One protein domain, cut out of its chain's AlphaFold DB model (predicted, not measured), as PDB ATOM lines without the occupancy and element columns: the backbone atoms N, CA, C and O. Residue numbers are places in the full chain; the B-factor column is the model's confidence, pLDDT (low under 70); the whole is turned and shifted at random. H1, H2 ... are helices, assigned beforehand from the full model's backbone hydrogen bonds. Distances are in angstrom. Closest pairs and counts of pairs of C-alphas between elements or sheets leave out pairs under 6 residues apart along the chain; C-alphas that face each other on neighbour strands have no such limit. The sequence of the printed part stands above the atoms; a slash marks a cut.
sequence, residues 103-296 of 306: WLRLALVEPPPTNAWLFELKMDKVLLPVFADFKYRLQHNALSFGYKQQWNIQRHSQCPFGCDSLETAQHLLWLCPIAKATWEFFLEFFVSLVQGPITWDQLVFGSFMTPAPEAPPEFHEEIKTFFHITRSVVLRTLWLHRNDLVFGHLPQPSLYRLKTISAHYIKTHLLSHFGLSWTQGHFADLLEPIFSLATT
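Overview. This is residues 103 to 296 of the 306 residues of an uncharacterized protein of Aphanomyces astaci (UniProt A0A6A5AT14). One long helix, H8, runs through the middle of the domain, with H9 folding back along it and H6 beside both in a bundle of three, up and down, each running against the one before it in the chain. H2, H3 and H5 cross H8, H10 packs on H9, and H4 with the loop of residues 150 to 168 lies toward one end of the longest axis. The 194 printed residues hold ten named helices, H1 to H10 in chain order, and no named strand: all helix. The whole is compact, with a radius of gyration of the C-alphas of 16.7 A and spans of 54 by 42 by 28 A.

Arrangement. H1, residues 103 to 106, touches no helix but is near H7, residues 200 to 204, with 5 pairs of C-alphas within 10 A. H2, residues 116 to 126, touches residues 225 to 229 of H8, residues 217 to 246, about perpendicular at 87 degrees; the closest C-alphas, of Met 123 and Thr 225, are 7.0 A apart. H3, residues 129 to 139, touches residues 232 to 236 of H8 at 81 degrees, about perpendicular, closest at C-alphas 131 and 232, 5.8 A. H4, residues 146 to 149, touches no helix. H5, residues 169 to 175, touches residues 235 to 239 of H8, closest at C-alphas 173 and 235, 6.1 A. H6, residues 177 to 190, touches H5 only at the corner, closest at C-alphas 173 and 179, 5.7 A. H6 touches residues 227 to 238 of H8 at a shallow tilt of 15 degrees, opposite ways, closest at C-alphas 179 and 238, 7.1 A. H8 is the hub, touching five helices, and makes a hairpin with H9, residues 255 to 279: a shallow tilt of 29 degrees, opposite ways, closest at C-alphas 234 and 262, 5.6 A. Residues 255 to 259 of H9 touch H6, closest at C-alphas 182 and 259, 6.2 A. H10, residues 284 to 295, touches H9 at a steep tilt of 51 degrees, closest at C-alphas 264 and 294, 4.7 A. Every O i to N i+4 pair is within hydrogen-bond range in H3, H5 and H7; H2 has 5 of 7, H6 7 of 10, H8 24 of 26, H9 17 of 21 and H10 6 of 8, while H1 and H4 are too short for one.

Along the chain. H1 begins at C-alpha 103 (-122.400, 144.048, 88.723). H6 is 19.7 A long, H8 44.0 A and H9 25.1 A, with a kink of 91 degrees near residue 273. H10 ends at C-alpha 295 (-136.258, 151.006, 123.359).

Size, cuts and confidence. The C-alphas farthest apart, of Ile 153 and Ser 277, are 54.3 A apart. The printed part has no cut; the links H4 to H5 and H7 to H8 are long. Residues 277, 279, 294 and 296 have pLDDT under 70.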
ATOM      1  N   TRP A 103    -123.215 143.221  87.826       87.06
ATOM      2  CA  TRP A 103    -122.400 144.048  88.723       87.06
ATOM      3  C   TRP A 103    -122.242 145.501  88.245       87.06
ATOM      4  O   TRP A 103    -122.414 146.425  89.039       87.06
ATOM      5  N   LEU A 104    -122.082 145.732  86.936       88.19
ATOM      6  CA  LEU A 104    -122.067 147.084  86.353       88.19
ATOM      7  C   LEU A 104    -123.372 147.855  86.604       88.19
ATOM      8  O   LEU A 104    -123.356 149.054  86.868       88.19
ATOM      9  N   ARG A 105    -124.527 147.177  86.561       88.38
ATOM     10  CA  ARG A 105    -125.836 147.806  86.838       88.38
ATOM     11  C   ARG A 105    -126.034 148.120  88.316       88.38
ATOM     12  O   ARG A 105    -126.899 148.925  88.652       88.38
ATOM     13  N   LEU A 106    -125.256 147.477  89.177       90.88
ATOM     14  CA  LEU A 106    -125.200 147.761  90.602       90.88
ATOM     15  C   LEU A 106    -124.142 148.811  90.941       90.88
ATOM     16  O   LEU A 106    -124.036 149.155  92.111       90.88
ATOM     17  N   ALA A 107    -123.416 149.341  89.948       93.00
ATOM     18  CA  ALA A 107    -122.307 150.273  90.139       93.00
ATOM     19  C   ALA A 107    -121.225 149.721  91.085       93.00
ATOM     20  O   ALA A 107    -120.706 150.447  91.934       93.00
ATOM     21  N   LEU A 108    -120.929 148.422  90.956       91.06
ATOM     22  CA  LEU A 108    -119.781 147.809  91.623       91.06
ATOM     23  C   LEU A 108    -118.495 148.161  90.880       91.06
ATOM     24  O   LEU A 108    -118.511 148.282  89.650       91.06
ATOM     25  N   VAL A 109    -117.397 148.295  91.622       87.69
ATOM     26  CA  VAL A 109    -116.072 148.569  91.035       87.69
ATOM     27  C   VAL A 109    -115.534 147.324  90.331       87.69
ATOM     28  O   VAL A 109    -115.002 147.408  89.226       87.69
ATOM     29  N   GLU A 110    -115.736 146.163  90.951       87.12
ATOM     30  CA  GLU A 110    -115.248 144.871  90.481       87.12
ATOM     31  C   GLU A 110    -116.377 143.829  90.488       87.12
ATOM     32  O   GLU A 110    -117.350 143.954  91.244       87.12
ATOM     33  N   PRO A 111    -116.286 142.780  89.651       87.62
ATOM     34  CA  PRO A 111    -117.211 141.663  89.743       87.62
ATOM     35  C   PRO A 111    -117.084 140.969  91.111       87.62
ATOM     36  O   PRO A 111    -115.981 140.833  91.645       87.62
ATOM     37  N   PRO A 112    -118.196 140.477  91.684       86.06
ATOM     38  CA  PRO A 112    -118.143 139.736  92.934       86.06
ATOM     39  C   PRO A 112    -117.318 138.444  92.779       86.06
ATOM     40  O   PRO A 112    -117.379 137.801  91.725       86.06
ATOM     41  N   PRO A 113    -116.594 138.015  93.830       83.12
ATOM     42  CA  PRO A 113    -115.863 136.760  93.849       83.12
ATOM     43  C   PRO A 113    -116.750 135.579  93.462       83.12
ATOM     44  O   PRO A 113    -117.936 135.539  93.791       83.12
ATOM     45  N   THR A 114    -116.164 134.550  92.853       79.88
ATOM     46  CA  THR A 114    -116.901 133.347  92.426       79.88
ATOM     47  C   THR A 114    -117.651 132.669  93.580       79.88
ATOM     48  O   THR A 114    -118.713 132.081  93.384       79.88
ATOM     49  N   ASN A 115    -117.128 132.766  94.804       80.50
ATOM     50  CA  ASN A 115    -117.739 132.213  96.011       80.50
ATOM     51  C   ASN A 115    -118.668 133.193  96.752       80.50
ATOM     52  O   ASN A 115    -119.260 132.790  97.755       80.50
ATOM     53  N   ALA A 116    -118.828 134.437  96.283       85.25
ATOM     54  CA  ALA A 116    -119.665 135.439  96.941       85.25
ATOM     55  C   ALA A 116    -121.091 134.916  97.124       85.25
ATOM     56  O   ALA A 116    -121.645 134.981  98.215       85.25
ATOM     57  N   TRP A 117    -121.653 134.277  96.096       82.81
ATOM     58  CA  TRP A 117    -122.996 133.704  96.163       82.81
ATOM     59  C   TRP A 117    -123.143 132.610  97.237       82.81
ATOM     60  O   TRP A 117    -124.121 132.591  97.985       82.81
ATOM     61  N   LEU A 118    -122.153 131.723  97.369       83.06
ATOM     62  CA  LEU A 118    -122.159 130.685  98.407       83.06
ATOM     63  C   LEU A 118    -122.026 131.285  99.809       83.06
ATOM     64  O   LEU A 118    -122.684 130.819 100.741       83.06
ATOM     65  N   PHE A 119    -121.201 132.324  99.953       87.56
ATOM     66  CA  PHE A 119    -121.094 133.080 101.194       87.56
ATOM     67  C   PHE A 119    -122.442 133.710 101.560       87.56
ATOM     68  O   PHE A 119    -122.934 133.503 102.665       87.56
ATOM     69  N   GLU A 120    -123.085 134.402 100.619       88.50
ATOM     70  CA  GLU A 120    -124.390 135.030 100.827       88.50
ATOM     71  C   GLU A 120    -125.453 134.027 101.288       88.50
ATOM     72  O   GLU A 120    -126.133 134.281 102.281       88.50
ATOM     73  N   LEU A 121    -125.534 132.860 100.641       86.38
ATOM     74  CA  LEU A 121    -126.456 131.787 101.023       86.38
ATOM     75  C   LEU A 121    -126.140 131.174 102.394       86.38
ATOM     76  O   LEU A 121    -127.053 130.792 103.129       86.38
ATOM     77  N   LYS A 122    -124.854 131.047 102.757       86.50
ATOM     78  CA  LYS A 122    -124.449 130.586 104.098       86.50
ATOM     79  C   LYS A 122    -124.968 131.557 105.157       86.50
ATOM     80  O   LYS A 122    -125.506 131.107 106.168       86.50
ATOM     81  N   MET A 123    -124.800 132.853 104.912       89.38
ATOM     82  CA  MET A 123    -125.128 133.911 105.863       89.38
ATOM     83  C   MET A 123    -126.638 134.171 105.967       89.38
ATOM     84  O   MET A 123    -127.120 134.473 107.054       89.38
ATOM     85  N   ASP A 124    -127.417 133.919 104.909       89.25
ATOM     86  CA  ASP A 124    -128.883 134.073 104.929       89.25
ATOM     87  C   ASP A 124    -129.585 133.214 105.992       89.25
ATOM     88  O   ASP A 124    -130.708 133.515 106.390       89.25
ATOM     89  N   LYS A 125    -128.916 132.180 106.520       86.19
ATOM     90  CA  LYS A 125    -129.418 131.361 107.635       86.19
ATOM     91  C   LYS A 125    -129.653 132.153 108.920       86.19
ATOM     92  O   LYS A 125    -130.394 131.677 109.773       86.19
ATOM     93  N   VAL A 126    -129.008 133.308 109.084       86.94
ATOM     94  CA  VAL A 126    -129.167 134.166 110.269       86.94
ATOM     95  C   VAL A 126    -130.187 135.286 110.061       86.94
ATOM     96  O   VAL A 126    -130.437 136.068 110.975       86.94
ATOM     97  N   LEU A 127    -130.776 135.383 108.866       85.44
ATOM     98  CA  LEU A 127    -131.731 136.422 108.503       85.44
ATOM     99  C   LEU A 127    -133.160 135.888 108.467       85.44
ATOM    100  O   LEU A 127    -133.417 134.736 108.116       85.44
ATOM    101  N   LEU A 128    -134.126 136.772 108.719       85.19
ATOM    102  CA  LEU A 128    -135.500 136.495 108.316       85.19
ATOM    103  C   LEU A 128    -135.602 136.431 106.775       85.19
ATOM    104  O   LEU A 128    -134.991 137.262 106.090       85.19
ATOM    105  N   PRO A 129    -136.448 135.541 106.212       87.38
ATOM    106  CA  PRO A 129    -136.554 135.340 104.762       87.38
ATOM    107  C   PRO A 129    -136.807 136.617 103.951       87.38
ATOM    108  O   PRO A 129    -136.344 136.745 102.823       87.38
ATOM    109  N   VAL A 130    -137.507 137.595 104.531       88.12
ATOM    110  CA  VAL A 130    -137.811 138.873 103.868       88.12
ATOM    111  C   VAL A 130    -136.581 139.756 103.625       88.12
ATOM    112  O   VAL A 130    -136.612 140.567 102.701       88.12
ATOM    113  N   PHE A 131    -135.521 139.633 104.432       92.62
ATOM    114  CA  PHE A 131    -134.256 140.353 104.221       92.62
ATOM    115  C   PHE A 131    -133.381 139.626 103.202       92.62
ATOM    116  O   PHE A 131    -132.851 140.272 102.298       92.62
ATOM    117  N   ALA A 132    -133.318 138.294 103.284       89.19
ATOM    118  CA  ALA A 132    -132.629 137.462 102.300       89.19
ATOM    119  C   ALA A 132    -133.221 137.640 100.884       89.19
ATOM    120  O   ALA A 132    -132.481 137.904  99.937       89.19
ATOM    121  N   ASP A 133    -134.554 137.604 100.732       89.44
ATOM    122  CA  ASP A 133    -135.237 137.847  99.445       89.44
ATOM    123  C   ASP A 133    -134.959 139.257  98.907       89.44
ATOM    124  O   ASP A 133    -134.670 139.426  97.720       89.44
ATOM    125  N   PHE A 134    -134.995 140.278  99.768       94.88
ATOM    126  CA  PHE A 134    -134.663 141.639  99.356       94.88
ATOM    127  C   PHE A 134    -133.227 141.725  98.818       94.88
ATOM    128  O   PHE A 134    -133.014 142.251  97.724       94.88
ATOM    129  N   LYS A 135    -132.256 141.176  99.554       94.12
ATOM    130  CA  LYS A 135    -130.843 141.165  99.171       94.12
ATOM    131  C   LYS A 135    -130.638 140.430  97.849       94.12
ATOM    132  O   LYS A 135    -129.991 140.965  96.954       94.12
ATOM    133  N   TYR A 136    -131.264 139.263  97.690       91.12
ATOM    134  CA  TYR A 136    -131.252 138.517  96.436       91.12
ATOM    135  C   TYR A 136    -131.732 139.381  95.268       91.12
ATOM    136  O   TYR A 136    -131.040 139.512  94.258       91.12
ATOM    137  N   ARG A 137    -132.884 140.045  95.416       93.25
ATOM    138  CA  ARG A 137    -133.416 140.942  94.381       93.25
ATOM    139  C   ARG A 137    -132.499 142.127  94.114       93.25
ATOM    140  O   ARG A 137    -132.385 142.534  92.962       93.25
ATOM    141  N   LEU A 138    -131.869 142.695  95.140       94.62
ATOM    142  CA  LEU A 138    -130.894 143.769  94.972       94.62
ATOM    143  C   LEU A 138    -129.706 143.283  94.135       94.62
ATOM    144  O   LEU A 138    -129.436 143.863  93.090       94.62
ATOM    145  N   GLN A 139    -129.070 142.184  94.538       93.19
ATOM    146  CA  GLN A 139    -127.891 141.598  93.887       93.19
ATOM    147  C   GLN A 139    -128.152 141.148  92.441       93.19
ATOM    148  O   GLN A 139    -127.237 141.120  91.628       93.19
ATOM    149  N   HIS A 140    -129.401 140.845  92.091       89.81
ATOM    150  CA  HIS A 140    -129.797 140.474  90.729       89.81
ATOM    151  C   HIS A 140    -130.395 141.641  89.948       89.81
ATOM    152  O   HIS A 140    -130.992 141.440  88.891       89.81
ATOM    153  N   ASN A 141    -130.285 142.866  90.475       91.44
ATOM    154  CA  ASN A 141    -130.890 144.052  89.892       91.44
ATOM    155  C   ASN A 141    -132.370 143.812  89.520       91.44
ATOM    156  O   ASN A 141    -132.829 144.193  88.448       91.44
ATOM    157  N   ALA A 142    -133.133 143.156  90.391       92.00
ATOM    158  CA  ALA A 142    -134.547 142.829  90.200       92.00
ATOM    159  C   ALA A 142    -135.490 143.835  90.888       92.00
ATOM    160  O   ALA A 142    -136.707 143.765  90.723       92.00
ATOM    161  N   LEU A 143    -134.947 144.785  91.654       92.50
ATOM    162  CA  LEU A 143    -135.711 145.871  92.273       92.50
ATOM    163  C   LEU A 143    -136.029 146.983  91.260       92.50
ATOM    164  O   LEU A 143    -135.225 147.282  90.371       92.50
ATOM    165  N   SER A 144    -137.199 147.609  91.391       91.25
ATOM    166  CA  SER A 144    -137.668 148.669  90.485       91.25
ATOM    167  C   SER A 144    -137.224 150.059  90.934       91.25
ATOM    168  O   SER A 144    -138.037 150.846  91.412       91.25
ATOM    169  N   PHE A 145    -135.943 150.366  90.753       93.00
ATOM    170  CA  PHE A 145    -135.410 151.719  90.940       93.00
ATOM    171  C   PHE A 145    -135.859 152.674  89.820       93.00
ATOM    172  O   PHE A 145    -136.178 152.232  88.708       93.00
ATOM    173  N   GLY A 146    -135.864 153.976  90.099       91.25
ATOM    174  CA  GLY A 146    -136.302 155.025  89.177       91.25
ATOM    175  C   GLY A 146    -135.545 155.058  87.850       91.25
ATOM    176  O   GLY A 146    -136.171 155.296  86.819       91.25
ATOM    177  N   TYR A 147    -134.256 154.693  87.813       92.38
ATOM    178  CA  TYR A 147    -133.509 154.627  86.546       92.38
ATOM    179  C   TYR A 147    -134.131 153.668  85.511       92.38
ATOM    180  O   TYR A 147    -134.005 153.877  84.309       92.38
ATOM    181  N   LYS A 148    -134.858 152.631  85.947       90.88
ATOM    182  CA  LYS A 148    -135.556 151.698  85.039       90.88
ATOM    183  C   LYS A 148    -136.855 152.260  84.471       90.88
ATOM    184  O   LYS A 148    -137.473 151.638  83.610       90.88
ATOM    185  N   GLN A 149    -137.305 153.391  85.000       88.62
ATOM    186  CA  GLN A 149    -138.591 154.011  84.702       88.62
ATOM    187  C   GLN A 149    -138.420 155.324  83.932       88.62
ATOM    188  O   GLN A 149    -139.401 156.022  83.725       88.62
ATOM    189  N   GLN A 150    -137.208 155.638  83.459       86.81
ATOM    190  CA  GLN A 150    -136.917 156.863  82.698       86.81
ATOM    191  C   GLN A 150    -137.728 156.996  81.399       86.81
ATOM    192  O   GLN A 150    -137.914 158.100  80.906       86.81
ATOM    193  N   TRP A 151    -138.239 155.888  80.856       85.12
ATOM    194  CA  TRP A 151    -139.142 155.901  79.702       85.12
ATOM    195  C   TRP A 151    -140.538 156.452  80.034       85.12
ATOM    196  O   TRP A 151    -141.282 156.824  79.130       85.12
ATOM    197  N   ASN A 152    -140.921 156.489  81.314       82.81
ATOM    198  CA  ASN A 152    -142.219 156.975  81.756       82.81
ATOM    199  C   ASN A 152    -142.104 158.425  82.237       82.81
ATOM    200  O   ASN A 152    -141.745 158.679  83.383       82.81
ATOM    201  N   ILE A 153    -142.484 159.364  81.369       76.94
ATOM    202  CA  ILE A 153    -142.438 160.815  81.624       76.94
ATOM    203  C   ILE A 153    -143.296 161.217  82.840       76.94
ATOM    204  O   ILE A 153    -143.006 162.205  83.504       76.94
ATOM    205  N   GLN A 154    -144.335 160.440  83.168       75.88
ATOM    206  CA  GLN A 154    -145.219 160.707  84.308       75.88
ATOM    207  C   GLN A 154    -144.647 160.215  85.642       75.88
ATOM    208  O   GLN A 154    -145.197 160.529  86.695       75.88
ATOM    209  N   ARG A 155    -143.583 159.401  85.627       73.00
ATOM    210  CA  ARG A 155    -142.954 158.899  86.849       73.00
ATOM    211  C   ARG A 155    -141.638 159.609  87.102       73.00
ATOM    212  O   ARG A 155    -140.726 159.581  86.281       73.00
ATOM    213  N   HIS A 156    -141.515 160.162  88.302       76.81
ATOM    214  CA  HIS A 156    -140.252 160.704  88.777       76.81
ATOM    215  C   HIS A 156    -139.223 159.573  88.897       76.81
ATOM    216  O   HIS A 156    -139.386 158.636  89.677       76.81
ATOM    217  N   SER A 157    -138.172 159.654  88.081       90.75
ATOM    218  CA  SER A 157    -137.004 158.765  88.147       90.75
ATOM    219  C   SER A 157    -135.950 159.257  89.147       90.75
ATOM    220  O   SER A 157    -134.961 158.565  89.389       90.75
ATOM    221  N   GLN A 158    -136.164 160.441  89.724       93.88
ATOM    222  CA  GLN A 158    -135.332 161.045  90.761       93.88
ATOM    223  C   GLN A 158    -135.498 160.334  92.106       93.88
ATOM    224  O   GLN A 158    -136.477 159.628  92.353       93.88
ATOM    225  N   CYS A 159    -134.522 160.537  92.984       95.88
ATOM    226  CA  CYS A 159    -134.493 159.952  94.311       95.88
ATOM    227  C   CYS A 159    -135.710 160.377  95.160       95.88
ATOM    228  O   CYS A 159    -135.872 161.563  95.454       95.88
ATOM    229  N   PRO A 160    -136.514 159.421  95.663       94.69
ATOM    230  CA  PRO A 160    -137.678 159.728  96.500       94.69
ATOM    231  C   PRO A 160    -137.351 160.374  97.854       94.69
ATOM    232  O   PRO A 160    -138.250 160.861  98.529       94.69
ATOM    233  N   PHE A 161    -136.080 160.400  98.266       95.62
ATOM    234  CA  PHE A 161    -135.629 161.100  99.475       95.62
ATOM    235  C   PHE A 161    -135.378 162.602  99.266       95.62
ATOM    236  O   PHE A 161    -134.890 163.263 100.177       95.62
ATOM    237  N   GLY A 162    -135.725 163.150  98.096       90.50
ATOM    238  CA  GLY A 162    -135.757 164.596  97.856       90.50
ATOM    239  C   GLY A 162    -134.473 165.194  97.280       90.50
ATOM    240  O   GLY A 162    -134.357 166.413  97.214       90.50
ATOM    241  N   CYS A 163    -133.509 164.375  96.851       92.81
ATOM    242  CA  CYS A 163    -132.335 164.863  96.126       92.81
ATOM    243  C   CYS A 163    -132.521 164.785  94.607       92.81
ATOM    244  O   CYS A 163    -133.117 163.841  94.083       92.81
ATOM    245  N   ASP A 164    -131.944 165.757  93.896       92.94
ATOM    246  CA  ASP A 164    -132.007 165.882  92.436       92.94
ATOM    247  C   ASP A 164    -131.008 164.949  91.732       92.94
ATOM    248  O   ASP A 164    -130.099 165.344  91.010       92.94
ATOM    249  N   SER A 165    -131.093 163.665  92.043       94.94
ATOM    250  CA  SER A 165    -130.231 162.635  91.476       94.94
ATOM    251  C   SER A 165    -131.081 161.486  90.979       94.94
ATOM    252  O   SER A 165    -132.102 161.148  91.583       94.94
ATOM    253  N   LEU A 166    -130.640 160.861  89.889       95.06
ATOM    254  CA  LEU A 166    -131.279 159.664  89.363       95.06
ATOM    255  C   LEU A 166    -131.304 158.572  90.437       95.06
ATOM    256  O   LEU A 166    -130.280 158.251  91.043       95.06
ATOM    257  N   GLU A 167    -132.468 157.966  90.649       95.50
ATOM    258  CA  GLU A 167    -132.618 156.880  91.604       95.50
ATOM    259  C   GLU A 167    -131.976 155.599  91.048       95.50
ATOM    260  O   GLU A 167    -132.610 154.796  90.355       95.50
ATOM    261  N   THR A 168    -130.696 155.408  91.355       96.25
ATOM    262  CA  THR A 168    -129.969 154.145  91.189       96.25
ATOM    263  C   THR A 168    -129.919 153.379  92.511       96.25
ATOM    264  O   THR A 168    -130.183 153.945  93.573       96.25
ATOM    265  N   ALA A 169    -129.560 152.091  92.467       96.38
ATOM    266  CA  ALA A 169    -129.391 151.286  93.679       96.38
ATOM    267  C   ALA A 169    -128.350 151.907  94.623       96.38
ATOM    268  O   ALA A 169    -128.648 152.163  95.787       96.38
ATOM    269  N   GLN A 170    -127.163 152.213  94.092       97.31
ATOM    270  CA  GLN A 170    -126.076 152.838  94.841       97.31
ATOM    271  C   GLN A 170    -126.465 154.232  95.347       97.31
ATOM    272  O   GLN A 170    -126.165 154.584  96.485       97.31
ATOM    273  N   HIS A 171    -127.172 155.030  94.542       97.38
ATOM    274  CA  HIS A 171    -127.599 156.344  95.000       97.38
ATOM    275  C   HIS A 171    -128.595 156.238  96.158       97.38
ATOM    276  O   HIS A 171    -128.327 156.756  97.237       97.38
ATOM    277  N   LEU A 172    -129.712 155.533  95.962       97.19
ATOM    278  CA  LEU A 172    -130.769 155.430  96.970       97.19
ATOM    279  C   LEU A 172    -130.266 154.797  98.271       97.19
ATOM    280  O   LEU A 172    -130.640 155.241  99.352       97.19
ATOM    281  N   LEU A 173    -129.470 153.733  98.160       98.06
ATOM    282  CA  LEU A 173    -129.129 152.879  99.292       98.06
ATOM    283  C   LEU A 173    -127.795 153.229  99.947       98.06
ATOM    284  O   LEU A 173    -127.525 152.692 101.014       98.06
ATOM    285  N   TRP A 174    -126.968 154.094  99.352       97.69
ATOM    286  CA  TRP A 174    -125.638 154.417  99.880       97.69
ATOM    287  C   TRP A 174    -125.276 155.898  99.778       97.69
ATOM    288  O   TRP A 174    -124.899 156.496 100.779       97.69
ATOM    289  N   LEU A 175    -125.404 156.519  98.601       97.31
ATOM    290  CA  LEU A 175    -124.873 157.874  98.377       97.31
ATOM    291  C   LEU A 175    -125.827 159.007  98.771       97.31
ATOM    292  O   LEU A 175    -125.369 160.121  99.029       97.31
ATOM    293  N   CYS A 176    -127.136 158.758  98.780       97.50
ATOM    294  CA  CYS A 176    -128.143 159.749  99.138       97.50
ATOM    295  C   CYS A 176    -127.892 160.278 100.565       97.50
ATOM    296  O   CYS A 176    -127.608 159.464 101.443       97.50
ATOM    297  N   PRO A 177    -128.046 161.589 100.850       97.62
ATOM    298  CA  PRO A 177    -127.816 162.144 102.189       97.62
ATOM    299  C   PRO A 177    -128.559 161.415 103.318       97.62
ATOM    300  O   PRO A 177    -127.980 161.150 104.367       97.62
ATOM    301  N   ILE A 178    -129.816 161.012 103.089       97.44
ATOM    302  CA  ILE A 178    -130.601 160.236 104.062       97.44
ATOM    303  C   ILE A 178    -130.003 158.840 104.282       97.44
ATOM    304  O   ILE A 178    -129.919 158.376 105.420       97.44
ATOM    305  N   ALA A 179    -129.565 158.173 103.211       97.94
ATOM    306  CA  ALA A 179    -128.911 156.873 103.314       97.94
ATOM    307  C   ALA A 179    -127.561 156.992 104.028       97.94
ATOM    308  O   ALA A 179    -127.324 156.245 104.971       97.94
ATOM    309  N   LYS A 180    -126.728 157.975 103.658       97.50
ATOM    310  CA  LYS A 180    -125.447 158.269 104.318       97.50
ATOM    311  C   LYS A 180    -125.620 158.492 105.813       97.50
ATOM    312  O   LYS A 180    -125.032 157.756 106.588       97.50
ATOM    313  N   ALA A 181    -126.515 159.392 106.217       97.31
ATOM    314  CA  ALA A 181    -126.773 159.670 107.630       97.31
ATOM    315  C   ALA A 181    -127.350 158.461 108.394       97.31
ATOM    316  O   ALA A 181    -127.217 158.359 109.619       97.31
ATOM    317  N   THR A 182    -128.028 157.545 107.690       97.06
ATOM    318  CA  THR A 182    -128.478 156.271 108.266       97.06
ATOM    319  C   THR A 182    -127.290 155.333 108.466       97.06
ATOM    320  O   THR A 182    -127.143 154.771 109.547       97.06
ATOM    321  N   TRP A 183    -126.429 155.183 107.458       97.44
ATOM    322  CA  TRP A 183    -125.242 154.340 107.542       97.44
ATOM    323  C   TRP A 183    -124.214 154.857 108.528       97.44
ATOM    324  O   TRP A 183    -123.710 154.050 109.283       97.44
ATOM    325  N   GLU A 184    -123.944 156.159 108.586       95.62
ATOM    326  CA  GLU A 184    -123.019 156.756 109.558       95.62
ATOM    327  C   GLU A 184    -123.328 156.273 110.977       95.62
ATOM    328  O   GLU A 184    -122.437 155.787 111.661       95.62
ATOM    329  N   PHE A 185    -124.609 156.258 111.360       95.12
ATOM    330  CA  PHE A 185    -125.040 155.739 112.658       95.12
ATOM    331  C   PHE A 185    -124.770 154.238 112.844       95.12
ATOM    332  O   PHE A 185    -124.322 153.821 113.901       95.12
ATOM    333  N   PHE A 186    -125.063 153.399 111.846       95.00
ATOM    334  CA  PHE A 186    -124.901 151.943 111.981       95.00
ATOM    335  C   PHE A 186    -123.485 151.440 111.692       95.00
ATOM    336  O   PHE A 186    -123.156 150.320 112.076       95.00
ATOM    337  N   LEU A 187    -122.672 152.220 110.985       93.06
ATOM    338  CA  LEU A 187    -121.306 151.874 110.609       93.06
ATOM    339  C   LEU A 187    -120.277 152.387 111.608       93.06
ATOM    340  O   LEU A 187    -119.181 151.835 111.631       93.06
ATOM    341  N   GLU A 188    -120.624 153.355 112.460       90.06
ATOM    342  CA  GLU A 188    -119.768 153.832 113.554       90.06
ATOM    343  C   GLU A 188    -119.204 152.665 114.387       90.06
ATOM    344  O   GLU A 188    -118.006 152.601 114.649       90.06
ATOM    345  N   PHE A 189    -120.030 151.652 114.662       84.06
ATOM    346  CA  PHE A 189    -119.640 150.437 115.392       84.06
ATOM    347  C   PHE A 189    -118.617 149.557 114.674       84.06
ATOM    348  O   PHE A 189    -117.909 148.780 115.307       84.06
ATOM    349  N   PHE A 190    -118.566 149.629 113.347       89.19
ATOM    350  CA  PHE A 190    -117.714 148.770 112.534       89.19
ATOM    351  C   PHE A 190    -116.359 149.405 112.223       89.19
ATOM    352  O   PHE A 190    -115.487 148.699 111.726       89.19
ATOM    353  N   VAL A 191    -116.151 150.687 112.550       86.50
ATOM    354  CA  VAL A 191    -114.904 151.416 112.254       86.50
ATOM    355  C   VAL A 191    -113.675 150.723 112.851       86.50
ATOM    356  O   VAL A 191    -112.632 150.688 112.208       86.50
ATOM    357  N   SER A 192    -113.793 150.141 114.049       85.69
ATOM    358  CA  SER A 192    -112.708 149.395 114.708       85.69
ATOM    359  C   SER A 192    -112.748 147.882 114.467       85.69
ATOM    360  O   SER A 192    -111.808 147.180 114.828       85.69
ATOM    361  N   LEU A 193    -113.833 147.361 113.887       89.12
ATOM    362  CA  LEU A 193    -114.062 145.920 113.724       89.12
ATOM    363  C   LEU A 193    -113.810 145.432 112.298       89.12
ATOM    364  O   LEU A 193    -113.690 144.227 112.080       89.12
ATOM    365  N   VAL A 194    -113.758 146.341 111.326       92.06
ATOM    366  CA  VAL A 194    -113.610 146.041 109.900       92.06
ATOM    367  C   VAL A 194    -112.333 146.680 109.375       92.06
ATOM    368  O   VAL A 194    -111.983 147.803 109.725       92.06
ATOM    369  N   GLN A 195    -111.630 145.956 108.514       93.19
ATOM    370  CA  GLN A 195    -110.427 146.445 107.871       93.19
ATOM    371  C   GLN A 195    -110.771 147.509 106.819       93.19
ATOM    372  O   GLN A 195    -111.337 147.204 105.767       93.19
ATOM    373  N   GLY A 196    -110.354 148.748 107.083       91.19
ATOM    374  CA  GLY A 196    -110.495 149.866 106.153       91.19
ATOM    375  C   GLY A 196    -111.917 150.442 106.067       91.19
ATOM    376  O   GLY A 196    -112.811 150.046 106.816       91.19
ATOM    377  N   PRO A 197    -112.136 151.423 105.172       92.38
ATOM    378  CA  PRO A 197    -113.435 152.064 105.020       92.38
ATOM    379  C   PRO A 197    -114.457 151.109 104.400       92.38
ATOM    380  O   PRO A 197    -114.157 150.395 103.443       92.38
ATOM    381  N   ILE A 198    -115.691 151.162 104.904       94.38
ATOM    382  CA  ILE A 198    -116.776 150.329 104.386       94.38
ATOM    383  C   ILE A 198    -117.245 150.864 103.035       94.38
ATOM    384  O   ILE A 198    -117.644 152.025 102.917       94.38
ATOM    385  N   THR A 199    -117.204 150.011 102.014       94.44
ATOM    386  CA  THR A 199    -117.548 150.381 100.636       94.44
ATOM    387  C   THR A 199    -118.933 149.887 100.222       94.44
ATOM    388  O   THR A 199    -119.549 149.027 100.858       94.44
ATOM    389  N   TRP A 200    -119.427 150.416  99.101       95.94
ATOM    390  CA  TRP A 200    -120.676 149.956  98.496       95.94
ATOM    391  C   TRP A 200    -120.645 148.457  98.168       95.94
ATOM    392  O   TRP A 200    -121.613 147.749  98.449       95.94
ATOM    393  N   ASP A 201    -119.526 147.954  97.643       94.25
ATOM    394  CA  ASP A 201    -119.378 146.544  97.282       94.25
ATOM    395  C   ASP A 201    -119.550 145.632  98.501       94.25
ATOM    396  O   ASP A 201    -120.247 144.623  98.411       94.25
ATOM    397  N   GLN A 202    -119.019 146.030  99.663       93.88
ATOM    398  CA  GLN A 202    -119.176 145.303 100.928       93.88
ATOM    399  C   GLN A 202    -120.619 145.304 101.447       93.88
ATOM    400  O   GLN A 202    -121.075 144.325 102.045       93.88
ATOM    401  N   LEU A 203    -121.371 146.382 101.206       95.25
ATOM    402  CA  LEU A 203    -122.787 146.433 101.564       95.25
ATOM    403  C   LEU A 203    -123.641 145.535 100.667       95.25
ATOM    404  O   LEU A 203    -124.532 144.842 101.169       95.25
ATOM    405  N   VAL A 204    -123.367 145.500  99.362       95.19
ATOM    406  CA  VAL A 204    -124.091 144.627  98.424       95.19
ATOM    407  C   VAL A 204    -123.695 143.162  98.632       95.19
ATOM    408  O   VAL A 204    -124.571 142.297  98.741       95.19
ATOM    409  N   PHE A 205    -122.397 142.889  98.759       93.25
ATOM    410  CA  PHE A 205    -121.810 141.566  98.955       93.25
ATOM    411  C   PHE A 205    -120.928 141.546 100.204       93.25
ATOM    412  O   PHE A 205    -119.796 142.023 100.216       93.25
ATOM    413  N   GLY A 206    -121.422 140.901 101.258       89.44
ATOM    414  CA  GLY A 206    -120.719 140.834 102.538       89.44
ATOM    415  C   GLY A 206    -119.418 140.036 102.479       89.44
ATOM    416  O   GLY A 206    -118.611 140.153 103.391       89.44
ATOM    417  N   SER A 207    -119.196 139.252 101.419       85.94
ATOM    418  CA  SER A 207    -117.955 138.498 101.212       85.94
ATOM    419  C   SER A 207    -116.724 139.388 101.037       85.94
ATOM    420  O   SER A 207    -115.615 138.908 101.225       85.94
ATOM    421  N   PHE A 208    -116.905 140.660 100.668       86.38
ATOM    422  CA  PHE A 208    -115.813 141.633 100.581       86.38
ATOM    423  C   PHE A 208    -115.418 142.237 101.933       86.38
ATOM    424  O   PHE A 208    -114.421 142.956 102.020       86.38
ATOM    425  N   MET A 209    -116.213 142.017 102.984       91.88
ATOM    426  CA  MET A 209    -115.904 142.541 104.307       91.88
ATOM    427  C   MET A 209    -114.874 141.640 104.990       91.88
ATOM    428  O   MET A 209    -115.073 140.428 105.112       91.88
ATOM    429  N   THR A 210    -113.792 142.257 105.462       93.00
ATOM    430  CA  THR A 210    -112.731 141.592 106.223       93.00
ATOM    431  C   THR A 210    -112.673 142.193 107.628       93.00
ATOM    432  O   THR A 210    -112.614 143.418 107.732       93.00
ATOM    433  N   PRO A 211    -112.707 141.384 108.704       93.69
ATOM    434  CA  PRO A 211    -112.502 141.892 110.057       93.69
ATOM    435  C   PRO A 211    -111.155 142.607 110.202       93.69
ATOM    436  O   PRO A 211    -110.186 142.250 109.530       93.69
ATOM    437  N   ALA A 212    -111.093 143.609 111.075       92.00
ATOM    438  CA  ALA A 212    -109.859 144.329 111.367       92.00
ATOM    439  C   ALA A 212    -108.781 143.366 111.914       92.00
ATOM    440  O   ALA A 212    -109.119 142.473 112.697       92.00
ATOM    441  N   PRO A 213    -107.496 143.526 111.542       89.56
ATOM    442  CA  PRO A 213    -106.405 142.706 112.077       89.56
ATOM    443  C   PRO A 213    -106.304 142.732 113.609       89.56
ATOM    444  O   PRO A 213    -105.865 141.759 114.215       89.56
ATOM    445  N   GLU A 214    -106.719 143.838 114.225       87.62
ATOM    446  CA  GLU A 214    -106.719 144.062 115.671       87.62
ATOM    447  C   GLU A 214    -107.902 143.385 116.380       87.62
ATOM    448  O   GLU A 214    -107.877 143.219 117.600       87.62
ATOM    449  N   ALA A 215    -108.946 142.988 115.641       85.50
ATOM    450  CA  ALA A 215    -110.093 142.297 116.212       85.50
ATOM    451  C   ALA A 215    -109.719 140.843 116.568       85.50
ATOM    452  O   ALA A 215    -109.122 140.155 115.730       85.50
ATOM    453  N   PRO A 216    -110.104 140.328 117.756       83.75
ATOM    454  CA  PRO A 216    -109.737 138.974 118.162       83.75
ATOM    455  C   PRO A 216    -110.253 137.922 117.162       83.75
ATOM    456  O   PRO A 216    -111.442 137.959 116.814       83.75
ATOM    457  N   PRO A 217    -109.401 136.991 116.684       89.06
ATOM    458  CA  PRO A 217    -109.769 135.998 115.669       89.06
ATOM    459  C   PRO A 217    -111.004 135.165 116.017       89.06
ATOM    460  O   PRO A 217    -111.789 134.811 115.137       89.06
ATOM    461  N   GLU A 218    -111.203 134.876 117.300       88.00
ATOM    462  CA  GLU A 218    -112.347 134.138 117.824       88.00
ATOM    463  C   GLU A 218    -113.693 134.840 117.609       88.00
ATOM    464  O   GLU A 218    -114.711 134.162 117.657       88.00
ATOM    465  N   PHE A 219    -113.706 136.151 117.333       88.38
ATOM    466  CA  PHE A 219    -114.922 136.927 117.058       88.38
ATOM    467  C   PHE A 219    -115.126 137.247 115.572       88.38
ATOM    468  O   PHE A 219    -116.065 137.958 115.206       88.38
ATOM    469  N   HIS A 220    -114.254 136.774 114.676       90.69
ATOM    470  CA  HIS A 220    -114.311 137.149 113.258       90.69
ATOM    471  C   HIS A 220    -115.606 136.700 112.569       90.69
ATOM    472  O   HIS A 220    -116.140 137.430 111.730       90.69
ATOM    473  N   GLU A 221    -116.135 135.519 112.898       90.31
ATOM    474  CA  GLU A 221    -117.393 135.044 112.307       90.31
ATOM    475  C   GLU A 221    -118.611 135.775 112.901       90.31
ATOM    476  O   GLU A 221    -119.569 136.059 112.178       90.31
ATOM    477  N   GLU A 222    -118.561 136.151 114.177       90.19
ATOM    478  CA  GLU A 222    -119.555 136.975 114.866       90.19
ATOM    479  C   GLU A 222    -119.611 138.374 114.249       90.19
ATOM    480  O   GLU A 222    -120.696 138.840 113.906       90.19
ATOM    481  N   ILE A 223    -118.456 139.008 114.014       91.44
ATOM    482  CA  ILE A 223    -118.348 140.317 113.349       91.44
ATOM    483  C   ILE A 223    -118.945 140.246 111.940       91.44
ATOM    484  O   ILE A 223    -119.766 141.088 111.570       91.44
ATOM    485  N   LYS A 224    -118.611 139.207 111.160       93.50
ATOM    486  CA  LYS A 224    -119.213 138.979 109.831       93.50
ATOM    487  C   LYS A 224    -120.719 138.794 109.897       93.50
ATOM    488  O   LYS A 224    -121.441 139.327 109.054       93.50
ATOM    489  N   THR A 225    -121.197 138.051 110.885       93.06
ATOM    490  CA  THR A 225    -122.624 137.794 111.080       93.06
ATOM    491  C   THR A 225    -123.366 139.061 111.474       93.06
ATOM    492  O   THR A 225    -124.395 139.375 110.878       93.06
ATOM    493  N   PHE A 226    -122.811 139.842 112.398       92.94
ATOM    494  CA  PHE A 226    -123.377 141.120 112.795       92.94
ATOM    495  C   PHE A 226    -123.403 142.102 111.621       92.94
ATOM    496  O   PHE A 226    -124.463 142.638 111.299       92.94
ATOM    497  N   PHE A 227    -122.291 142.267 110.903       95.62
ATOM    498  CA  PHE A 227    -122.246 143.106 109.706       95.62
ATOM    499  C   PHE A 227    -123.283 142.669 108.664       95.62
ATOM    500  O   PHE A 227    -123.989 143.499 108.090       95.62
ATOM    501  N   HIS A 228    -123.436 141.358 108.452       96.38
ATOM    502  CA  HIS A 228    -124.427 140.813 107.530       96.38
ATOM    503  C   HIS A 228    -125.871 141.124 107.944       96.38
ATOM    504  O   HIS A 228    -126.683 141.501 107.092       96.38
ATOM    505  N   ILE A 229    -126.189 141.000 109.234       95.69
ATOM    506  CA  ILE A 229    -127.489 141.380 109.794       95.69
ATOM    507  C   ILE A 229    -127.728 142.872 109.571       95.69
ATOM    508  O   ILE A 229    -128.725 143.245 108.949       95.69
ATOM    509  N   THR A 230    -126.794 143.715 110.013       96.81
ATOM    510  CA  THR A 230    -126.899 145.173 109.919       96.81
ATOM    511  C   THR A 230    -127.109 145.614 108.484       96.81
ATOM    512  O   THR A 230    -128.089 146.309 108.200       96.81
ATOM    513  N   ARG A 231    -126.267 145.156 107.548       96.94
ATOM    514  CA  ARG A 231    -126.386 145.605 106.161       96.94
ATOM    515  C   ARG A 231    -127.712 145.187 105.530       96.94
ATOM    516  O   ARG A 231    -128.359 145.985 104.859       96.94
ATOM    517  N   SER A 232    -128.154 143.958 105.789       97.75
ATOM    518  CA  SER A 232    -129.381 143.419 105.199       97.75
ATOM    519  C   SER A 232    -130.616 144.140 105.727       97.75
ATOM    520  O   SER A 232    -131.534 144.442 104.958       97.75
ATOM    521  N   VAL A 233    -130.624 144.462 107.024       97.62
ATOM    522  CA  VAL A 233    -131.700 145.229 107.650       97.62
ATOM    523  C   VAL A 233    -131.744 146.651 107.110       97.62
ATOM    524  O   VAL A 233    -132.787 147.061 106.603       97.62
ATOM    525  N   VAL A 234    -130.635 147.389 107.170       98.31
ATOM    526  CA  VAL A 234    -130.603 148.807 106.780       98.31
ATOM    527  C   VAL A 234    -130.952 148.981 105.301       98.31
ATOM    528  O   VAL A 234    -131.806 149.807 104.976       98.31
ATOM    529  N   LEU A 235    -130.393 148.155 104.404       98.50
ATOM    530  CA  LEU A 235    -130.717 148.218 102.973       98.50
ATOM    531  C   LEU A 235    -132.216 147.999 102.718       98.50
ATOM    532  O   LEU A 235    -132.835 148.737 101.946       98.50
ATOM    533  N   ARG A 236    -132.824 147.005 103.377       97.75
ATOM    534  CA  ARG A 236    -134.257 146.733 103.219       97.75
ATOM    535  C   ARG A 236    -135.109 147.851 103.811       97.75
ATOM    536  O   ARG A 236    -136.122 148.207 103.212       97.75
ATOM    537  N   THR A 237    -134.730 148.396 104.962       97.50
ATOM    538  CA  THR A 237    -135.461 149.495 105.604       97.50
ATOM    539  C   THR A 237    -135.441 150.747 104.729       97.50
ATOM    540  O   THR A 237    -136.501 151.321 104.494       97.50
ATOM    541  N   LEU A 238    -134.288 151.110 104.151       98.38
ATOM    542  CA  LEU A 238    -134.186 152.195 103.167       98.38
ATOM    543  C   LEU A 238    -135.104 151.951 101.962       98.38
ATOM    544  O   LEU A 238    -135.853 152.840 101.559       98.38
ATOM    545  N   TRP A 239    -135.110 150.731 101.421       97.88
ATOM    546  CA  TRP A 239    -135.976 150.373 100.296       97.88
ATOM    547  C   TRP A 239    -137.474 150.469 100.619       97.88
ATOM    548  O   TRP A 239    -138.254 150.970  99.808       97.88
ATOM    549  N   LEU A 240    -137.900 149.985 101.788       96.50
ATOM    550  CA  LEU A 240    -139.302 150.070 102.198       96.50
ATOM    551  C   LEU A 240    -139.729 151.508 102.463       96.50
ATOM    552  O   LEU A 240    -140.782 151.915 101.985       96.50
ATOM    553  N   HIS A 241    -138.886 152.285 103.135       95.31
ATOM    554  CA  HIS A 241    -139.140 153.698 103.387       95.31
ATOM    555  C   HIS A 241    -139.260 154.488 102.079       95.31
ATOM    556  O   HIS A 241    -140.157 155.308 101.917       95.31
ATOM    557  N   ARG A 242    -138.425 154.165 101.083       95.12
ATOM    558  CA  ARG A 242    -138.582 154.667  99.714       95.12
ATOM    559  C   ARG A 242    -139.934 154.293  99.109       95.12
ATOM    560  O   ARG A 242    -140.550 155.120  98.446       95.12
ATOM    561  N   ASN A 243    -140.397 153.057  99.287       95.06
ATOM    562  CA  ASN A 243    -141.696 152.646  98.749       95.06
ATOM    563  C   ASN A 243    -142.846 153.395  99.416       95.06
ATOM    564  O   ASN A 243    -143.755 153.819  98.712       95.06
ATOM    565  N   ASP A 244    -142.783 153.609 100.728       93.50
ATOM    566  CA  ASP A 244    -143.797 154.382 101.442       93.50
ATOM    567  C   ASP A 244    -143.903 155.819 100.913       93.50
ATOM    568  O   ASP A 244    -145.009 156.325 100.759       93.50
ATOM    569  N   LEU A 245    -142.785 156.447 100.542       93.06
ATOM    570  CA  LEU A 245    -142.795 157.766  99.897       93.06
ATOM    571  C   LEU A 245    -143.396 157.711  98.490       93.06
ATOM    572  O   LEU A 245    -144.287 158.485  98.155       93.06
ATOM    573  N   VAL A 246    -142.953 156.762  97.663       91.00
ATOM    574  CA  VAL A 246    -143.414 156.652  96.267       91.00
ATOM    575  C   VAL A 246    -144.897 156.300  96.161       91.00
ATOM    576  O   VAL A 246    -145.559 156.734  95.221       91.00
ATOM    577  N   PHE A 247    -145.429 155.524  97.104       89.62
ATOM    578  CA  PHE A 247    -146.853 155.186  97.157       89.62
ATOM    579  C   PHE A 247    -147.687 156.183  97.975       89.62
ATOM    580  O   PHE A 247    -148.885 155.968  98.138       89.62
ATOM    581  N   GLY A 248    -147.085 157.272  98.468       88.25
ATOM    582  CA  GLY A 248    -147.786 158.321  99.211       88.25
ATOM    583  C   GLY A 248    -148.270 157.896 100.600       88.25
ATOM    584  O   GLY A 248    -149.172 158.518 101.149       88.25
ATOM    585  N   HIS A 249    -147.702 156.834 101.175       89.19
ATOM    586  CA  HIS A 249    -147.943 156.453 102.569       89.19
ATOM    587  C   HIS A 249    -147.200 157.363 103.552       89.19
ATOM    588  O   HIS A 249    -147.618 157.493 104.699       89.19
ATOM    589  N   LEU A 250    -146.095 157.971 103.114       89.62
ATOM    590  CA  LEU A 250    -145.353 158.973 103.870       89.62
ATOM    591  C   LEU A 250    -145.209 160.252 103.040       89.62
ATOM    592  O   LEU A 250    -144.914 160.160 101.848       89.62
ATOM    593  N   PRO A 251    -145.368 161.438 103.652       91.38
ATOM    594  CA  PRO A 251    -145.245 162.704 102.932       91.38
ATOM    595  C   PRO A 251    -143.785 163.100 102.678       91.38
ATOM    596  O   PRO A 251    -143.492 163.772 101.694       91.38
ATOM    597  N   GLN A 252    -142.862 162.702 103.560       93.69
ATOM    598  CA  GLN A 252    -141.458 163.111 103.507       93.69
ATOM    599  C   GLN A 252    -140.537 162.075 104.166       93.69
ATOM    600  O   GLN A 252    -140.980 161.313 105.038       93.69
ATOM    601  N   PRO A 253    -139.251 162.010 103.776       95.06
ATOM    602  CA  PRO A 253    -138.308 161.093 104.395       95.06
ATOM    603  C   PRO A 253    -138.098 161.415 105.884       95.06
ATOM    604  O   PRO A 253    -137.993 162.571 106.273       95.06
ATOM    605  N   SER A 254    -137.984 160.379 106.722       95.12
ATOM    606  CA  SER A 254    -137.717 160.508 108.155       95.12
ATOM    607  C   SER A 254    -136.503 159.667 108.534       95.12
ATOM    608  O   SER A 254    -136.566 158.435 108.568       95.12
ATOM    609  N   LEU A 255    -135.394 160.346 108.835       95.06
ATOM    610  CA  LEU A 255    -134.163 159.707 109.304       95.06
ATOM    611  C   LEU A 255    -134.381 158.986 110.639       95.06
ATOM    612  O   LEU A 255    -133.895 157.875 110.828       95.06
ATOM    613  N   TYR A 256    -135.154 159.595 111.541       92.69
ATOM    614  CA  TYR A 256    -135.502 158.994 112.825       92.69
ATOM    615  C   TYR A 256    -136.225 157.655 112.630       92.69
ATOM    616  O   TYR A 256    -135.773 156.636 113.144       92.69
ATOM    617  N   ARG A 257    -137.271 157.619 111.792       92.44
ATOM    618  CA  ARG A 257    -138.014 156.383 111.491       92.44
ATOM    619  C   ARG A 257    -137.105 155.297 110.908       92.44
ATOM    620  O   ARG A 257    -137.175 154.151 111.348       92.44
ATOM    621  N   LEU A 258    -136.242 155.651 109.952       95.00
ATOM    622  CA  LEU A 258    -135.275 154.729 109.346       95.00
ATOM    623  C   LEU A 258    -134.347 154.096 110.388       95.00
ATOM    624  O   LEU A 258    -134.191 152.870 110.402       95.00
ATOM    625  N   LYS A 259    -133.754 154.916 111.264       95.06
ATOM    626  CA  LYS A 259    -132.847 154.442 112.313       95.06
ATOM    627  C   LYS A 259    -133.595 153.591 113.341       95.06
ATOM    628  O   LYS A 259    -133.162 152.478 113.614       95.06
ATOM    629  N   THR A 260    -134.755 154.030 113.831       90.12
ATOM    630  CA  THR A 260    -135.524 153.295 114.850       90.12
ATOM    631  C   THR A 260    -135.992 151.927 114.356       90.12
ATOM    632  O   THR A 260    -135.806 150.931 115.056       90.12
ATOM    633  N   ILE A 261    -136.545 151.838 113.140       91.31
ATOM    634  CA  ILE A 261    -136.985 150.556 112.562       91.31
ATOM    635  C   ILE A 261    -135.790 149.625 112.341       91.31
ATOM    636  O   ILE A 261    -135.852 148.439 112.676       91.31
ATOM    637  N   SER A 262    -134.696 150.154 111.789       95.06
ATOM    638  CA  SER A 262    -133.492 149.360 111.545       95.06
ATOM    639  C   SER A 262    -132.905 148.835 112.854       95.06
ATOM    640  O   SER A 262    -132.618 147.646 112.952       95.06
ATOM    641  N   ALA A 263    -132.818 149.676 113.886       92.50
ATOM    642  CA  ALA A 263    -132.321 149.295 115.202       92.50
ATOM    643  C   ALA A 263    -133.170 148.193 115.852       92.50
ATOM    644  O   ALA A 263    -132.618 147.208 116.338       92.50
ATOM    645  N   HIS A 264    -134.503 148.290 115.782       88.50
ATOM    646  CA  HIS A 264    -135.404 147.243 116.279       88.50
ATOM    647  C   HIS A 264    -135.156 145.892 115.600       88.50
ATOM    648  O   HIS A 264    -135.028 144.861 116.270       88.50
ATOM    649  N   TYR A 265    -135.067 145.877 114.267       90.94
ATOM    650  CA  TYR A 265    -134.806 144.642 113.534       90.94
ATOM    651  C   TYR A 265    -133.403 144.100 113.808       90.94
ATOM    652  O   TYR A 265    -133.274 142.893 114.004       90.94
ATOM    653  N   ILE A 266    -132.375 144.950 113.865       92.69
ATOM    654  CA  ILE A 266    -131.003 144.537 114.189       92.69
ATOM    655  C   ILE A 266    -130.958 143.920 115.587       92.69
ATOM    656  O   ILE A 266    -130.573 142.759 115.709       92.69
ATOM    657  N   LYS A 267    -131.442 144.633 116.616       87.50
ATOM    658  CA  LYS A 267    -131.532 144.135 118.000       87.50
ATOM    659  C   LYS A 267    -132.200 142.765 118.041       87.50
ATOM    660  O   LYS A 267    -131.686 141.838 118.660       87.50
ATOM    661  N   THR A 268    -133.318 142.610 117.337       86.00
ATOM    662  CA  THR A 268    -134.068 141.352 117.354       86.00
ATOM    663  C   THR A 268    -133.306 140.194 116.702       86.00
ATOM    664  O   THR A 268    -133.295 139.093 117.251       86.00
ATOM    665  N   HIS A 269    -132.636 140.420 115.566       86.88
ATOM    666  CA  HIS A 269    -131.798 139.385 114.948       86.88
ATOM    667  C   HIS A 269    -130.617 139.016 115.852       86.88
ATOM    668  O   HIS A 269    -130.351 137.830 116.037       86.88
ATOM    669  N   LEU A 270    -129.957 140.006 116.464       86.50
ATOM    670  CA  LEU A 270    -128.835 139.776 117.376       86.50
ATOM    671  C   LEU A 270    -129.250 138.955 118.596       86.50
ATOM    672  O   LEU A 270    -128.626 137.939 118.887       86.50
ATOM    673  N   LEU A 271    -130.342 139.335 119.260       84.38
ATOM    674  CA  LEU A 271    -130.868 138.597 120.409       84.38
ATOM    675  C   LEU A 271    -131.301 137.178 120.032       84.38
ATOM    676  O   LEU A 271    -131.086 136.245 120.803       84.38
ATOM    677  N   SER A 272    -131.892 136.998 118.851       83.31
ATOM    678  CA  SER A 272    -132.307 135.677 118.378       83.31
ATOM    679  C   SER A 272    -131.133 134.779 117.996       83.31
ATOM    680  O   SER A 272    -131.267 133.560 118.096       83.31
ATOM    681  N   HIS A 273    -130.033 135.347 117.498       83.81
ATOM    682  CA  HIS A 273    -128.899 134.581 116.992       83.81
ATOM    683  C   HIS A 273    -127.833 134.328 118.064       83.81
ATOM    684  O   HIS A 273    -127.409 133.189 118.239       83.81
ATOM    685  N   PHE A 274    -127.432 135.369 118.795       82.56
ATOM    686  CA  PHE A 274    -126.356 135.306 119.788       82.56
ATOM    687  C   PHE A 274    -126.856 135.123 121.229       82.56
ATOM    688  O   PHE A 274    -126.095 134.706 122.100       82.56
ATOM    689  N   GLY A 275    -128.134 135.408 121.495       79.25
ATOM    690  CA  GLY A 275    -128.697 135.376 122.843       79.25
ATOM    691  C   GLY A 275    -128.314 136.590 123.700       79.25
ATOM    692  O   GLY A 275    -127.517 137.443 123.311       79.25
ATOM    693  N   LEU A 276    -128.904 136.667 124.899       71.75
ATOM    694  CA  LEU A 276    -128.742 137.808 125.813       71.75
ATOM    695  C   LEU A 276    -127.318 137.946 126.364       71.75
ATOM    696  O   LEU A 276    -126.814 139.061 126.473       71.75
ATOM    697  N   SER A 277    -126.660 136.825 126.673       66.50
ATOM    698  CA  SER A 277    -125.320 136.807 127.270       66.50
ATOM    699  C   SER A 277    -124.260 137.437 126.370       66.50
ATOM    700  O   SER A 277    -123.356 138.098 126.864       66.50
ATOM    701  N   TRP A 278    -124.386 137.280 125.051       78.19
ATOM    702  CA  TRP A 278    -123.480 137.912 124.096       78.19
ATOM    703  C   TRP A 278    -123.716 139.425 124.021       78.19
ATOM    704  O   TRP A 278    -122.773 140.208 124.095       78.19
ATOM    705  N   THR A 279    -124.985 139.845 123.969       64.56
ATOM    706  CA  THR A 279    -125.363 141.268 123.885       64.56
ATOM    707  C   THR A 279    -125.106 142.062 125.167       64.56
ATOM    708  O   THR A 279    -125.083 143.283 125.124       64.56
ATOM    709  N   GLN A 280    -124.922 141.378 126.297       72.69
ATOM    710  CA  GLN A 280    -124.592 141.966 127.601       72.69
ATOM    711  C   GLN A 280    -123.117 141.746 127.990       72.69
ATOM    712  O   GLN A 280    -122.719 142.092 129.097       72.69
ATOM    713  N   GLY A 281    -122.325 141.140 127.099       76.25
ATOM    714  CA  GLY A 281    -120.910 140.840 127.306       76.25
ATOM    715  C   GLY A 281    -119.994 141.824 126.578       76.25
ATOM    716  O   GLY A 281    -120.193 143.033 126.625       76.25
ATOM    717  N   HIS A 282    -118.999 141.295 125.862       70.25
ATOM    718  CA  HIS A 282    -117.915 142.062 125.227       70.25
ATOM    719  C   HIS A 282    -118.351 143.145 124.226       70.25
ATOM    720  O   HIS A 282    -117.569 144.044 123.938       70.25
ATOM    721  N   PHE A 283    -119.576 143.069 123.701       78.06
ATOM    722  CA  PHE A 283    -120.109 144.033 122.736       78.06
ATOM    723  C   PHE A 283    -121.205 144.935 123.321       78.06
ATOM    724  O   PHE A 283    -121.810 145.692 122.570       78.06
ATOM    725  N   ALA A 284    -121.486 144.871 124.627       78.88
ATOM    726  CA  ALA A 284    -122.602 145.601 125.232       78.88
ATOM    727  C   ALA A 284    -122.506 147.116 125.006       78.88
ATOM    728  O   ALA A 284    -123.449 147.715 124.492       78.88
ATOM    729  N   ASP A 285    -121.342 147.704 125.291       79.69
ATOM    730  CA  ASP A 285    -121.100 149.141 125.114       79.69
ATOM    731  C   ASP A 285    -121.221 149.561 123.643       79.69
ATOM    732  O   ASP A 285    -121.731 150.631 123.326       79.69
ATOM    733  N   LEU A 286    -120.816 148.677 122.726       78.06
ATOM    734  CA  LEU A 286    -120.930 148.904 121.285       78.06
ATOM    735  C   LEU A 286    -122.377 148.776 120.793       78.06
ATOM    736  O   LEU A 286    -122.737 149.370 119.788       78.06
ATOM    737  N   LEU A 287    -123.229 148.001 121.458       83.44
ATOM    738  CA  LEU A 287    -124.624 147.818 121.050       83.44
ATOM    739  C   LEU A 287    -125.576 148.809 121.722       83.44
ATOM    740  O   LEU A 287    -126.714 148.942 121.265       83.44
ATOM    741  N   GLU A 288    -125.122 149.501 122.768       86.38
ATOM    742  CA  GLU A 288    -125.925 150.419 123.575       86.38
ATOM    743  C   GLU A 288    -126.685 151.437 122.716       86.38
ATOM    744  O   GLU A 288    -127.909 151.467 122.841       86.38
ATOM    745  N   PRO A 289    -126.089 152.147 121.738       84.31
ATOM    746  CA  PRO A 289    -126.847 153.162 121.011       84.31
ATOM    747  C   PRO A 289    -127.909 152.555 120.081       84.31
ATOM    748  O   PRO A 289    -128.991 153.124 119.904       84.31
ATOM    749  N   ILE A 290    -127.654 151.366 119.515       82.44
ATOM    750  CA  ILE A 290    -128.657 150.613 118.741       82.44
ATOM    751  C   ILE A 290    -129.796 150.182 119.668       82.44
ATOM    752  O   ILE A 290    -130.971 150.293 119.312       82.44
ATOM    753  N   PHE A 291    -129.470 149.680 120.855       85.50
ATOM    754  CA  PHE A 291    -130.451 149.124 121.781       85.50
ATOM    755  C   PHE A 291    -131.284 150.228 122.430       85.50
ATOM    756  O   PHE A 291    -132.502 150.078 122.505       85.50
ATOM    757  N   SER A 292    -130.664 151.346 122.797       86.00
ATOM    758  CA  SER A 292    -131.308 152.555 123.311       86.00
ATOM    759  C   SER A 292    -132.235 153.182 122.273       86.00
ATOM    760  O   SER A 292    -133.352 153.582 122.593       86.00
ATOM    761  N   LEU A 293    -131.862 153.179 120.990       81.12
ATOM    762  CA  LEU A 293    -132.796 153.600 119.946       81.12
ATOM    763  C   LEU A 293    -133.963 152.610 119.782       81.12
ATOM    764  O   LEU A 293    -135.100 153.020 119.549       81.12
ATOM    765  N   ALA A 294    -133.707 151.312 119.942       69.44
ATOM    766  CA  ALA A 294    -134.726 150.268 119.872       69.44
ATOM    767  C   ALA A 294    -135.633 150.175 121.117       69.44
ATOM    768  O   ALA A 294    -136.603 149.426 121.092       69.44
ATOM    769  N   THR A 295    -135.344 150.890 122.208       74.38
ATOM    770  CA  THR A 295    -136.258 151.006 123.359       74.38
ATOM    771  C   THR A 295    -137.174 152.220 123.260       74.38
ATOM    772  O   THR A 295    -138.181 152.278 123.969       74.38
ATOM    773  N   THR A 296    -136.880 153.166 122.359       69.38
ATOM    774  CA  THR A 296    -137.817 154.253 122.064       69.38
ATOM    775  C   THR A 296    -139.093 153.672 121.451       69.38
ATOM    776  O   THR A 296    -139.002 152.802 120.576       69.38
TER     777      THR A 296